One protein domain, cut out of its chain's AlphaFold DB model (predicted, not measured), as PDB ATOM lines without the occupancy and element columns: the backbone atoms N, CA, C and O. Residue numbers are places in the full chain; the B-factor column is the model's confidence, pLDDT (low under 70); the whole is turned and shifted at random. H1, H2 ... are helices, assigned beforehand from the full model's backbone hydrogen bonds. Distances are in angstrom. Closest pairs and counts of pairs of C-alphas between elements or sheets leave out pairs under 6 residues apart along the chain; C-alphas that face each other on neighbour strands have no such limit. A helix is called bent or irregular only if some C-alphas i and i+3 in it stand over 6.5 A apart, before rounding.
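Overview. This is residues 3 to 72 of the 72 residues of an uncharacterized protein of Actinoplanes italicus (UniProt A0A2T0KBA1). A long, bent helix, H2, makes a corner with the short helix H1 near the start of its first arm, H2a, and beyond the end of its second arm, H2b, a long tail without a named element sweeps out in a wide open arc and folds back. Residues 45 to 62, of which 45 to 50 belong to H2, and residues 65 to 71 stick out, the latter as a small turn near the tail's end. The printed part has 70 residues with two named helices, H1 then H2, and no named strand; its class is all helix, with 31 residues, under half, in named elements. It is loose, with a radius of gyration of the C-alphas of 16.0 A, and only just flat, spanning 48 by 34 by 19 A.

Along the chain. H2, residues 29 to 50, was assigned as one helix by its hydrogen bonds but is bent: C-alphas 38 and 41 are 6.9 A apart. Its arm H2a, residues 29 to 38, is 14.2 A long and begins at C-alpha 29 (195.765, 226.470, 226.203). Its arm H2b, residues 41 to 50, is 14.6 A long and ends at C-alpha 50 (179.906, 251.219, 228.425). H1, residues 13 to 21, is 12.4 A long.

Arrangement. H2a and H2b stand at a steep tilt of 52 degrees. H1 and H2a touch, about perpendicular at 74 degrees; their closest C-alphas, those of Tyr 13 and His 29, are 5.1 A apart. H1 and H2b are apart. In H1 and H2a every O i to N i+4 pair is within hydrogen-bond range; in H2b 4 of 6 are.

Size, cuts and confidence. The two C-alphas farthest apart, those of Gly 24 and Asp 56, are 47.9 A apart. The printed part has no cut, and the link from H1 to H2 is short. Residues 51 to 72 hold no named element; within them, residues 66 to 67 pair antiparallel with 70 to 71. The mean pLDDT of the printed part is 91.9, and no printed residue is under 70.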
ATOM      1  N   VAL A   3     188.450 234.723 223.858       85.50
ATOM      2  CA  VAL A   3     188.975 235.409 225.050       85.50
ATOM      3  C   VAL A   3     187.887 236.025 225.929       85.50
ATOM      4  O   VAL A   3     188.058 236.060 227.134       85.50
ATOM      5  N   ARG A   4     186.745 236.460 225.371       88.31
ATOM      6  CA  ARG A   4     185.647 237.040 226.170       88.31
ATOM      7  C   ARG A   4     184.975 236.040 227.119       88.31
ATOM      8  O   ARG A   4     184.258 236.464 228.016       88.31
ATOM      9  N   TRP A   5     185.108 234.740 226.853       86.88
ATOM     10  CA  TRP A   5     184.434 233.697 227.622       86.88
ATOM     11  C   TRP A   5     185.169 233.428 228.935       86.88
ATOM     12  O   TRP A   5     184.509 233.284 229.956       86.88
ATOM     13  N   TYR A   6     186.504 233.493 228.926       89.50
ATOM     14  CA  TYR A   6     187.331 233.338 230.124       89.50
ATOM     15  C   TYR A   6     186.980 234.315 231.270       89.50
ATOM     16  O   TYR A   6     186.716 233.852 232.367       89.50
ATOM     17  N   PRO A   7     186.892 235.648 231.071       84.81
ATOM     18  CA  PRO A   7     186.528 236.572 232.147       84.81
ATOM     19  C   PRO A   7     185.025 236.577 232.472       84.81
ATOM     20  O   PRO A   7     184.619 237.224 233.432       84.81
ATOM     21  N   ARG A   8     184.179 235.925 231.662       88.12
ATOM     22  CA  ARG A   8     182.719 235.925 231.848       88.12
ATOM     23  C   ARG A   8     182.209 234.687 232.583       88.12
ATOM     24  O   ARG A   8     181.169 234.763 233.231       88.12
ATOM     25  N   TYR A   9     182.900 233.564 232.441       90.69
ATOM     26  CA  TYR A   9     182.505 232.268 232.979       90.69
ATOM     27  C   TYR A   9     183.669 231.663 233.757       90.69
ATOM     28  O   TYR A   9     184.821 231.983 233.489       90.69
ATOM     29  N   ASN A  10     183.382 230.764 234.698       90.44
ATOM     30  CA  ASN A  10     184.414 230.065 235.464       90.44
ATOM     31  C   ASN A  10     185.054 228.937 234.632       90.44
ATOM     32  O   ASN A  10     184.874 227.763 234.941       90.44
ATOM     33  N   LEU A  11     185.720 229.307 233.535       92.38
ATOM     34  CA  LEU A  11     186.367 228.388 232.601       92.38
ATOM     35  C   LEU A  11     187.875 228.362 232.836       92.38
ATOM     36  O   LEU A  11     188.522 229.406 232.971       92.38
ATOM     37  N   SER A  12     188.449 227.165 232.810       93.38
ATOM     38  CA  SER A  12     189.891 226.980 232.709       93.38
ATOM     39  C   SER A  12     190.386 227.309 231.289       93.38
ATOM     40  O   SER A  12     189.615 227.362 230.329       93.38
ATOM     41  N   TYR A  13     191.697 227.519 231.116       93.94
ATOM     42  CA  TYR A  13     192.271 227.695 229.774       93.94
ATOM     43  C   TYR A  13     192.114 226.446 228.894       93.94
ATOM     44  O   TYR A  13     192.045 226.588 227.675       93.94
ATOM     45  N   ARG A  14     192.031 225.255 229.507       94.94
ATOM     46  CA  ARG A  14     191.763 223.986 228.817       94.94
ATOM     47  C   ARG A  14     190.327 223.930 228.310       94.94
ATOM     48  O   ARG A  14     190.118 223.617 227.149       94.94
ATOM     49  N   ASP A  15     189.367 224.374 229.116       94.38
ATOM     50  CA  ASP A  15     187.956 224.408 228.709       94.38
ATOM     51  C   ASP A  15     187.765 225.338 227.496       94.38
ATOM     52  O   ASP A  15     186.984 225.066 226.589       94.38
ATOM     53  N   VAL A  16     188.499 226.456 227.449       94.06
ATOM     54  CA  VAL A  16     188.456 227.381 226.304       94.06
ATOM     55  C   VAL A  16     189.131 226.787 225.061       94.06
ATOM     56  O   VAL A  16     188.651 227.031 223.954       94.06
ATOM     57  N   GLU A  17     190.221 226.035 225.226       94.81
ATOM     58  CA  GLU A  17     190.853 225.250 224.154       94.81
ATOM     59  C   GLU A  17     189.864 224.221 223.576       94.81
ATOM     60  O   GLU A  17     189.652 224.198 222.365       94.81
ATOM     61  N   GLU A  18     189.172 223.457 224.423       94.75
ATOM     62  CA  GLU A  18     188.161 222.477 223.998       94.75
ATOM     63  C   GLU A  18     186.992 223.145 223.252       94.75
ATOM     64  O   GLU A  18     186.627 222.725 222.153       94.75
ATOM     65  N   LEU A  19     186.467 224.266 223.767       93.88
ATOM     66  CA  LEU A  19     185.407 225.040 223.100       93.88
ATOM     67  C   LEU A  19     185.824 225.609 221.733       93.88
ATOM     68  O   LEU A  19     184.965 225.900 220.887       93.88
ATOM     69  N   LEU A  20     187.119 225.869 221.541       93.75
ATOM     70  CA  LEU A  20     187.683 226.288 220.260       93.75
ATOM     71  C   LEU A  20     187.818 225.093 219.311       93.75
ATOM     72  O   LEU A  20     187.417 225.212 218.150       93.75
ATOM     73  N   ALA A  21     188.276 223.946 219.815       95.25
ATOM     74  CA  ALA A  21     188.394 222.709 219.053       95.25
ATOM     75  C   ALA A  21     187.031 222.222 218.526       95.25
ATOM     76  O   ALA A  21     186.917 221.898 217.345       95.25
ATOM     77  N   GLU A  22     185.966 222.296 219.335       95.12
ATOM     78  CA  GLU A  22     184.582 222.014 218.903       95.12
ATOM     79  C   GLU A  22     184.121 222.885 217.720       95.12
ATOM     80  O   GLU A  22     183.219 222.516 216.969       95.12
ATOM     81  N   ARG A  23     184.733 224.062 217.545       93.75
ATOM     82  CA  ARG A  23     184.452 225.003 216.448       93.75
ATOM     83  C   ARG A  23     185.450 224.888 215.293       93.75
ATOM     84  O   ARG A  23     185.426 225.737 214.403       93.75
ATOM     85  N   GLY A  24     186.319 223.877 215.306       95.50
ATOM     86  CA  GLY A  24     187.353 223.654 214.291       95.50
ATOM     87  C   GLY A  24     188.537 224.620 214.381       95.50
ATOM     88  O   GLY A  24     189.233 224.820 213.388       95.50
ATOM     89  N   ILE A  25     188.751 225.260 215.535       94.12
ATOM     90  CA  ILE A  25     189.879 226.169 215.766       94.12
ATOM     91  C   ILE A  25     190.892 225.465 216.666       94.12
ATOM     92  O   ILE A  25     190.661 225.306 217.862       94.12
ATOM     93  N   GLU A  26     192.039 225.094 216.105       94.00
ATOM     94  CA  GLU A  26     193.142 224.507 216.867       94.00
ATOM     95  C   GLU A  26     193.966 225.605 217.554       94.00
ATOM     96  O   GLU A  26     194.621 226.425 216.905       94.00
ATOM     97  N   ALA A  27     193.922 225.642 218.886       92.06
ATOM     98  CA  ALA A  27     194.729 226.547 219.695       92.06
ATOM     99  C   ALA A  27     195.027 225.921 221.060       92.06
ATOM    100  O   ALA A  27     194.116 225.684 221.842       92.06
ATOM    101  N   ASP A  28     196.309 225.730 221.370       95.00
ATOM    102  CA  ASP A  28     196.735 225.220 222.677       95.00
ATOM    103  C   ASP A  28     196.372 226.196 223.818       95.00
ATOM    104  O   ASP A  28     196.429 227.424 223.650       95.00
ATOM    105  N   HIS A  29     196.065 225.672 225.007       93.88
ATOM    106  CA  HIS A  29     195.765 226.470 226.203       93.88
ATOM    107  C   HIS A  29     196.806 227.559 226.539       93.88
ATOM    108  O   HIS A  29     196.434 228.612 227.064       93.88
ATOM    109  N   VAL A  30     198.095 227.385 226.208       96.38
ATOM    110  CA  VAL A  30     199.125 228.429 226.388       96.38
ATOM    111  C   VAL A  30     198.907 229.594 225.417       96.38
ATOM    112  O   VAL A  30     199.150 230.756 225.757       96.38
ATOM    113  N   THR A  31     198.410 229.314 224.213       94.81
ATOM    114  CA  THR A  31     198.009 230.345 223.245       94.81
ATOM    115  C   THR A  31     196.811 231.126 223.769       94.81
ATOM    116  O   THR A  31     196.836 232.360 223.756       94.81
ATOM    117  N   VAL A  32     195.810 230.428 224.319       94.12
ATOM    118  CA  VAL A  32     194.665 231.067 224.982       94.12
ATOM    119  C   VAL A  32     195.142 231.948 226.139       94.12
ATOM    120  O   VAL A  32     194.759 233.117 226.195       94.12
ATOM    121  N   TYR A  33     196.034 231.454 227.003       94.44
ATOM    122  CA  TYR A  33     196.630 232.234 228.094       94.44
ATOM    123  C   TYR A  33     197.270 233.538 227.593       94.44
ATOM    124  O   TYR A  33     196.958 234.621 228.095       94.44
ATOM    125  N   ARG A  34     198.109 233.470 226.551       96.00
ATOM    126  CA  ARG A  34     198.744 234.658 225.947       96.00
ATOM    127  C   ARG A  34     197.716 235.639 225.384       96.00
ATOM    128  O   ARG A  34     197.883 236.851 225.524       96.00
ATOM    129  N   TRP A  35     196.647 235.141 224.765       94.81
ATOM    130  CA  TRP A  35     195.555 235.987 224.289       94.81
ATOM    131  C   TRP A  35     194.800 236.651 225.439       94.81
ATOM    132  O   TRP A  35     194.529 237.847 225.361       94.81
ATOM    133  N   VAL A  36     194.498 235.925 226.517       94.12
ATOM    134  CA  VAL A  36     193.856 236.498 227.707       94.12
ATOM    135  C   VAL A  36     194.706 237.628 228.280       94.12
ATOM    136  O   VAL A  36     194.184 238.727 228.462       94.12
ATOM    137  N   GLN A  37     196.010 237.415 228.472       94.31
ATOM    138  CA  GLN A  37     196.923 238.457 228.963       94.31
ATOM    139  C   GLN A  37     196.928 239.702 228.061       94.31
ATOM    140  O   GLN A  37     196.896 240.829 228.549       94.31
ATOM    141  N   ARG A  38     196.914 239.512 226.737       94.88
ATOM    142  CA  ARG A  38     196.953 240.616 225.768       94.88
ATOM    143  C   ARG A  38     195.631 241.375 225.648       94.88
ATOM    144  O   ARG A  38     195.636 242.599 225.557       94.88
ATOM    145  N   PHE A  39     194.508 240.665 225.565       93.62
ATOM    146  CA  PHE A  39     193.224 241.256 225.176       93.62
ATOM    147  C   PHE A  39     192.331 241.617 226.363       93.62
ATOM    148  O   PHE A  39     191.475 242.484 226.207       93.62
ATOM    149  N   THR A  40     192.514 241.014 227.541       92.38
ATOM    150  CA  THR A  40     191.688 241.343 228.720       92.38
ATOM    151  C   THR A  40     191.767 242.823 229.103       92.38
ATOM    152  O   THR A  40     190.703 243.410 229.306       92.38
ATOM    153  N   PRO A  41     192.948 243.478 229.120       93.06
ATOM    154  CA  PRO A  41     193.023 244.917 229.371       93.06
ATOM    155  C   PRO A  41     192.240 245.732 228.334       93.06
ATOM    156  O   PRO A  41     191.460 246.602 228.694       93.06
ATOM    157  N   LEU A  42     192.352 245.386 227.048       93.19
ATOM    158  CA  LEU A  42     191.631 246.070 225.966       93.19
ATOM    159  C   LEU A  42     190.106 245.917 226.094       93.19
ATOM    160  O   LEU A  42     189.354 246.859 225.848       93.19
ATOM    161  N   LEU A  43     189.644 244.733 226.501       90.19
ATOM    162  CA  LEU A  43     188.231 244.473 226.771       90.19
ATOM    163  C   LEU A  43     187.741 245.241 228.002       90.19
ATOM    164  O   LEU A  43     186.638 245.785 227.971       90.19
ATOM    165  N   ALA A  44     188.547 245.310 229.064       90.69
ATOM    166  CA  ALA A  44     188.234 246.093 230.254       90.69
ATOM    167  C   ALA A  44     188.136 247.587 229.918       90.69
ATOM    168  O   ALA A  44     187.183 248.246 230.334       90.69
ATOM    169  N   ASP A  45     189.065 248.096 229.110       91.81
ATOM    170  CA  ASP A  45     189.086 249.470 228.613       91.81
ATOM    171  C   ASP A  45     187.827 249.810 227.819       91.81
ATOM    172  O   ASP A  45     187.144 250.784 228.134       91.81
ATOM    173  N   ALA A  46     187.467 248.967 226.850       90.44
ATOM    174  CA  ALA A  46     186.235 249.127 226.086       90.44
ATOM    175  C   ALA A  46     184.987 249.060 226.987       90.44
ATOM    176  O   ALA A  46     184.061 249.856 226.836       90.44
ATOM    177  N   ALA A  47     184.975 248.147 227.964       88.75
ATOM    178  CA  ALA A  47     183.869 248.010 228.901       88.75
ATOM    179  C   ALA A  47     183.711 249.240 229.806       88.75
ATOM    180  O   ALA A  47     182.579 249.579 230.142       88.75
ATOM    181  N   ARG A  48     184.796 249.945 230.173       87.69
ATOM    182  CA  ARG A  48     184.705 251.177 230.980       87.69
ATOM    183  C   ARG A  48     183.817 252.230 230.327       87.69
ATOM    184  O   ARG A  48     183.012 252.828 231.029       87.69
ATOM    185  N   PHE A  49     183.907 252.411 229.010       84.81
ATOM    186  CA  PHE A  49     183.077 253.384 228.290       84.81
ATOM    187  C   PHE A  49     181.593 253.005 228.261       84.81
ATOM    188  O   PHE A  49     180.736 253.879 228.169       84.81
ATOM    189  N   ALA A  50     181.279 251.713 228.363       85.56
ATOM    190  CA  ALA A  50     179.906 251.219 228.425       85.56
ATOM    191  C   ALA A  50     179.325 251.206 229.853       85.56
ATOM    192  O   ALA A  50     178.133 250.938 230.029       85.56
ATOM    193  N   ARG A  51     180.138 251.457 230.891       85.94
ATOM    194  CA  ARG A  51     179.676 251.465 232.285       85.94
ATOM    195  C   ARG A  51     178.985 252.785 232.610       85.94
ATOM    196  O   ARG A  51     179.457 253.858 232.256       85.94
ATOM    197  N   ARG A  52     177.873 252.697 233.342       86.31
ATOM    198  CA  ARG A  52     177.231 253.872 233.945       86.31
ATOM    199  C   ARG A  52     178.171 254.492 234.977       86.31
ATOM    200  O   ARG A  52     178.900 253.765 235.654       86.31
ATOM    201  N   ALA A  53     178.117 255.817 235.103       86.88
ATOM    202  CA  ALA A  53     178.824 256.522 236.162       86.88
ATOM    203  C   ALA A  53     178.408 255.954 237.536       86.88
ATOM    204  O   ALA A  53     177.214 255.702 237.739       86.88
ATOM    205  N   PRO A  54     179.357 255.717 238.461       87.75
ATOM    206  CA  PRO A  54     179.031 255.335 239.830       87.75
ATOM    207  C   PRO A  54     178.133 256.386 240.496       87.75
ATOM    208  O   PRO A  54     178.309 257.581 240.267       87.75
ATOM    209  N   GLY A  55     177.175 255.931 241.304       89.25
ATOM    210  CA  GLY A  55     176.362 256.807 242.148       89.25
ATOM    211  C   GLY A  55     177.091 257.231 243.428       89.25
ATOM    212  O   GLY A  55     178.259 256.912 243.636       89.25
ATOM    213  N   ASP A  56     176.367 257.919 244.303       94.06
ATOM    214  CA  ASP A  56     176.813 258.371 245.628       94.06
ATOM    215  C   ASP A  56     176.767 257.269 246.705       94.06
ATOM    216  O   ASP A  56     177.464 257.355 247.717       94.06
ATOM    217  N   ARG A  57     175.991 256.203 246.480       94.00
ATOM    218  CA  ARG A  57     175.933 255.013 247.337       94.00
ATOM    219  C   ARG A  57     176.735 253.856 246.746       94.00
ATOM    220  O   ARG A  57     176.517 253.458 245.603       94.00
ATOM    221  N   TRP A  58     177.586 253.250 247.568       91.19
ATOM    222  CA  TRP A  58     178.358 252.059 247.224       91.19
ATOM    223  C   TRP A  58     178.186 250.960 248.278       91.19
ATOM    224  O   TRP A  58     177.875 251.229 249.438       91.19
ATOM    225  N   PHE A  59     178.365 249.714 247.845       92.69
ATOM    226  CA  PHE A  59     178.446 248.527 248.692       92.69
ATOM    227  C   PHE A  59     179.834 247.920 248.497       92.69
ATOM    228  O   PHE A  59     180.387 248.004 247.397       92.69
ATOM    229  N   VAL A  60     180.399 247.352 249.556       94.56
ATOM    230  CA  VAL A  60     181.668 246.622 249.501       94.56
ATOM    231  C   VAL A  60     181.419 245.213 249.993       94.56
ATOM    232  O   VAL A  60     180.858 245.021 251.068       94.56
ATOM    233  N   ASP A  61     181.874 244.262 249.192       94.75
ATOM    234  CA  ASP A  61     181.914 242.850 249.519       94.75
ATOM    235  C   ASP A  61     183.377 242.433 249.686       94.75
ATOM    236  O   ASP A  61     184.254 242.874 248.935       94.75
ATOM    237  N   GLU A  62     183.646 241.582 250.671       94.69
ATOM    238  CA  GLU A  62     184.963 240.986 250.886       94.69
ATOM    239  C   GLU A  62     184.989 239.576 250.289       94.69
ATOM    240  O   GLU A  62     184.052 238.792 250.444       94.69
ATOM    241  N   THR A  63     186.054 239.239 249.563       93.12
ATOM    242  CA  THR A  63     186.242 237.904 248.985       93.12
ATOM    243  C   THR A  63     187.702 237.505 249.100       93.12
ATOM    244  O   THR A  63     188.575 238.206 248.596       93.12
ATOM    245  N   TYR A  64     187.944 236.354 249.721       92.94
ATOM    246  CA  TYR A  64     189.272 235.772 249.865       92.94
ATOM    247  C   TYR A  64     189.568 234.827 248.704       92.94
ATOM    248  O   TYR A  64     188.750 233.968 248.360       92.94
ATOM    249  N   VAL A  65     190.759 234.949 248.127       92.25
ATOM    250  CA  VAL A  65     191.213 234.098 247.023       92.25
ATOM    251  C   VAL A  65     192.537 233.431 247.366       92.25
ATOM    252  O   VAL A  65     193.455 234.022 247.930       92.25
ATOM    253  N   LYS A  66     192.656 232.152 247.009       94.88
ATOM    254  CA  LYS A  66     193.883 231.387 247.229       94.88
ATOM    255  C   LYS A  66     194.828 231.584 246.047       94.88
ATOM    256  O   LYS A  66     194.566 231.093 244.953       94.88
ATOM    257  N   VAL A  67     195.950 232.261 246.271       93.31
ATOM    258  CA  VAL A  67     196.981 232.519 245.257       93.31
ATOM    259  C   VAL A  67     198.217 231.691 245.589       93.31
ATOM    260  O   VAL A  67     198.812 231.856 246.651       93.31
ATOM    261  N   ASN A  68     198.609 230.782 244.689       92.00
ATOM    262  CA  ASN A  68     199.769 229.895 244.867       92.00
ATOM    263  C   ASN A  68     199.787 229.170 246.226       92.00
ATOM    264  O   ASN A  68     200.826 229.027 246.863       92.00
ATOM    265  N   GLY A  69     198.616 228.735 246.694       92.56
ATOM    266  CA  GLY A  69     198.482 228.017 247.960       92.56
ATOM    267  C   GLY A  69     198.264 228.900 249.195       92.56
ATOM    268  O   GLY A  69     197.878 228.367 250.234       92.56
ATOM    269  N   VAL A  70     198.426 230.221 249.085       93.25
ATOM    270  CA  VAL A  70     198.291 231.179 250.194       93.25
ATOM    271  C   VAL A  70     196.984 231.960 250.055       93.25
ATOM    272  O   VAL A  70     196.686 232.472 248.978       93.25
ATOM    273  N   TRP A  71     196.195 232.046 251.128       91.69
ATOM    274  CA  TRP A  71     194.989 232.881 251.165       91.69
ATOM    275  C   TRP A  71     195.366 234.365 251.182       91.69
ATOM    276  O   TRP A  71     196.257 234.763 251.936       91.69
ATOM    277  N   ARG A  72     194.713 235.154 250.330       77.06
ATOM    278  CA  ARG A  72     194.835 236.610 250.240       77.06
ATOM    279  C   ARG A  72     193.466 237.254 250.114       77.06
ATOM    280  O   ARG A  72     192.537 236.558 249.641       77.06
TER     281      ARG A  72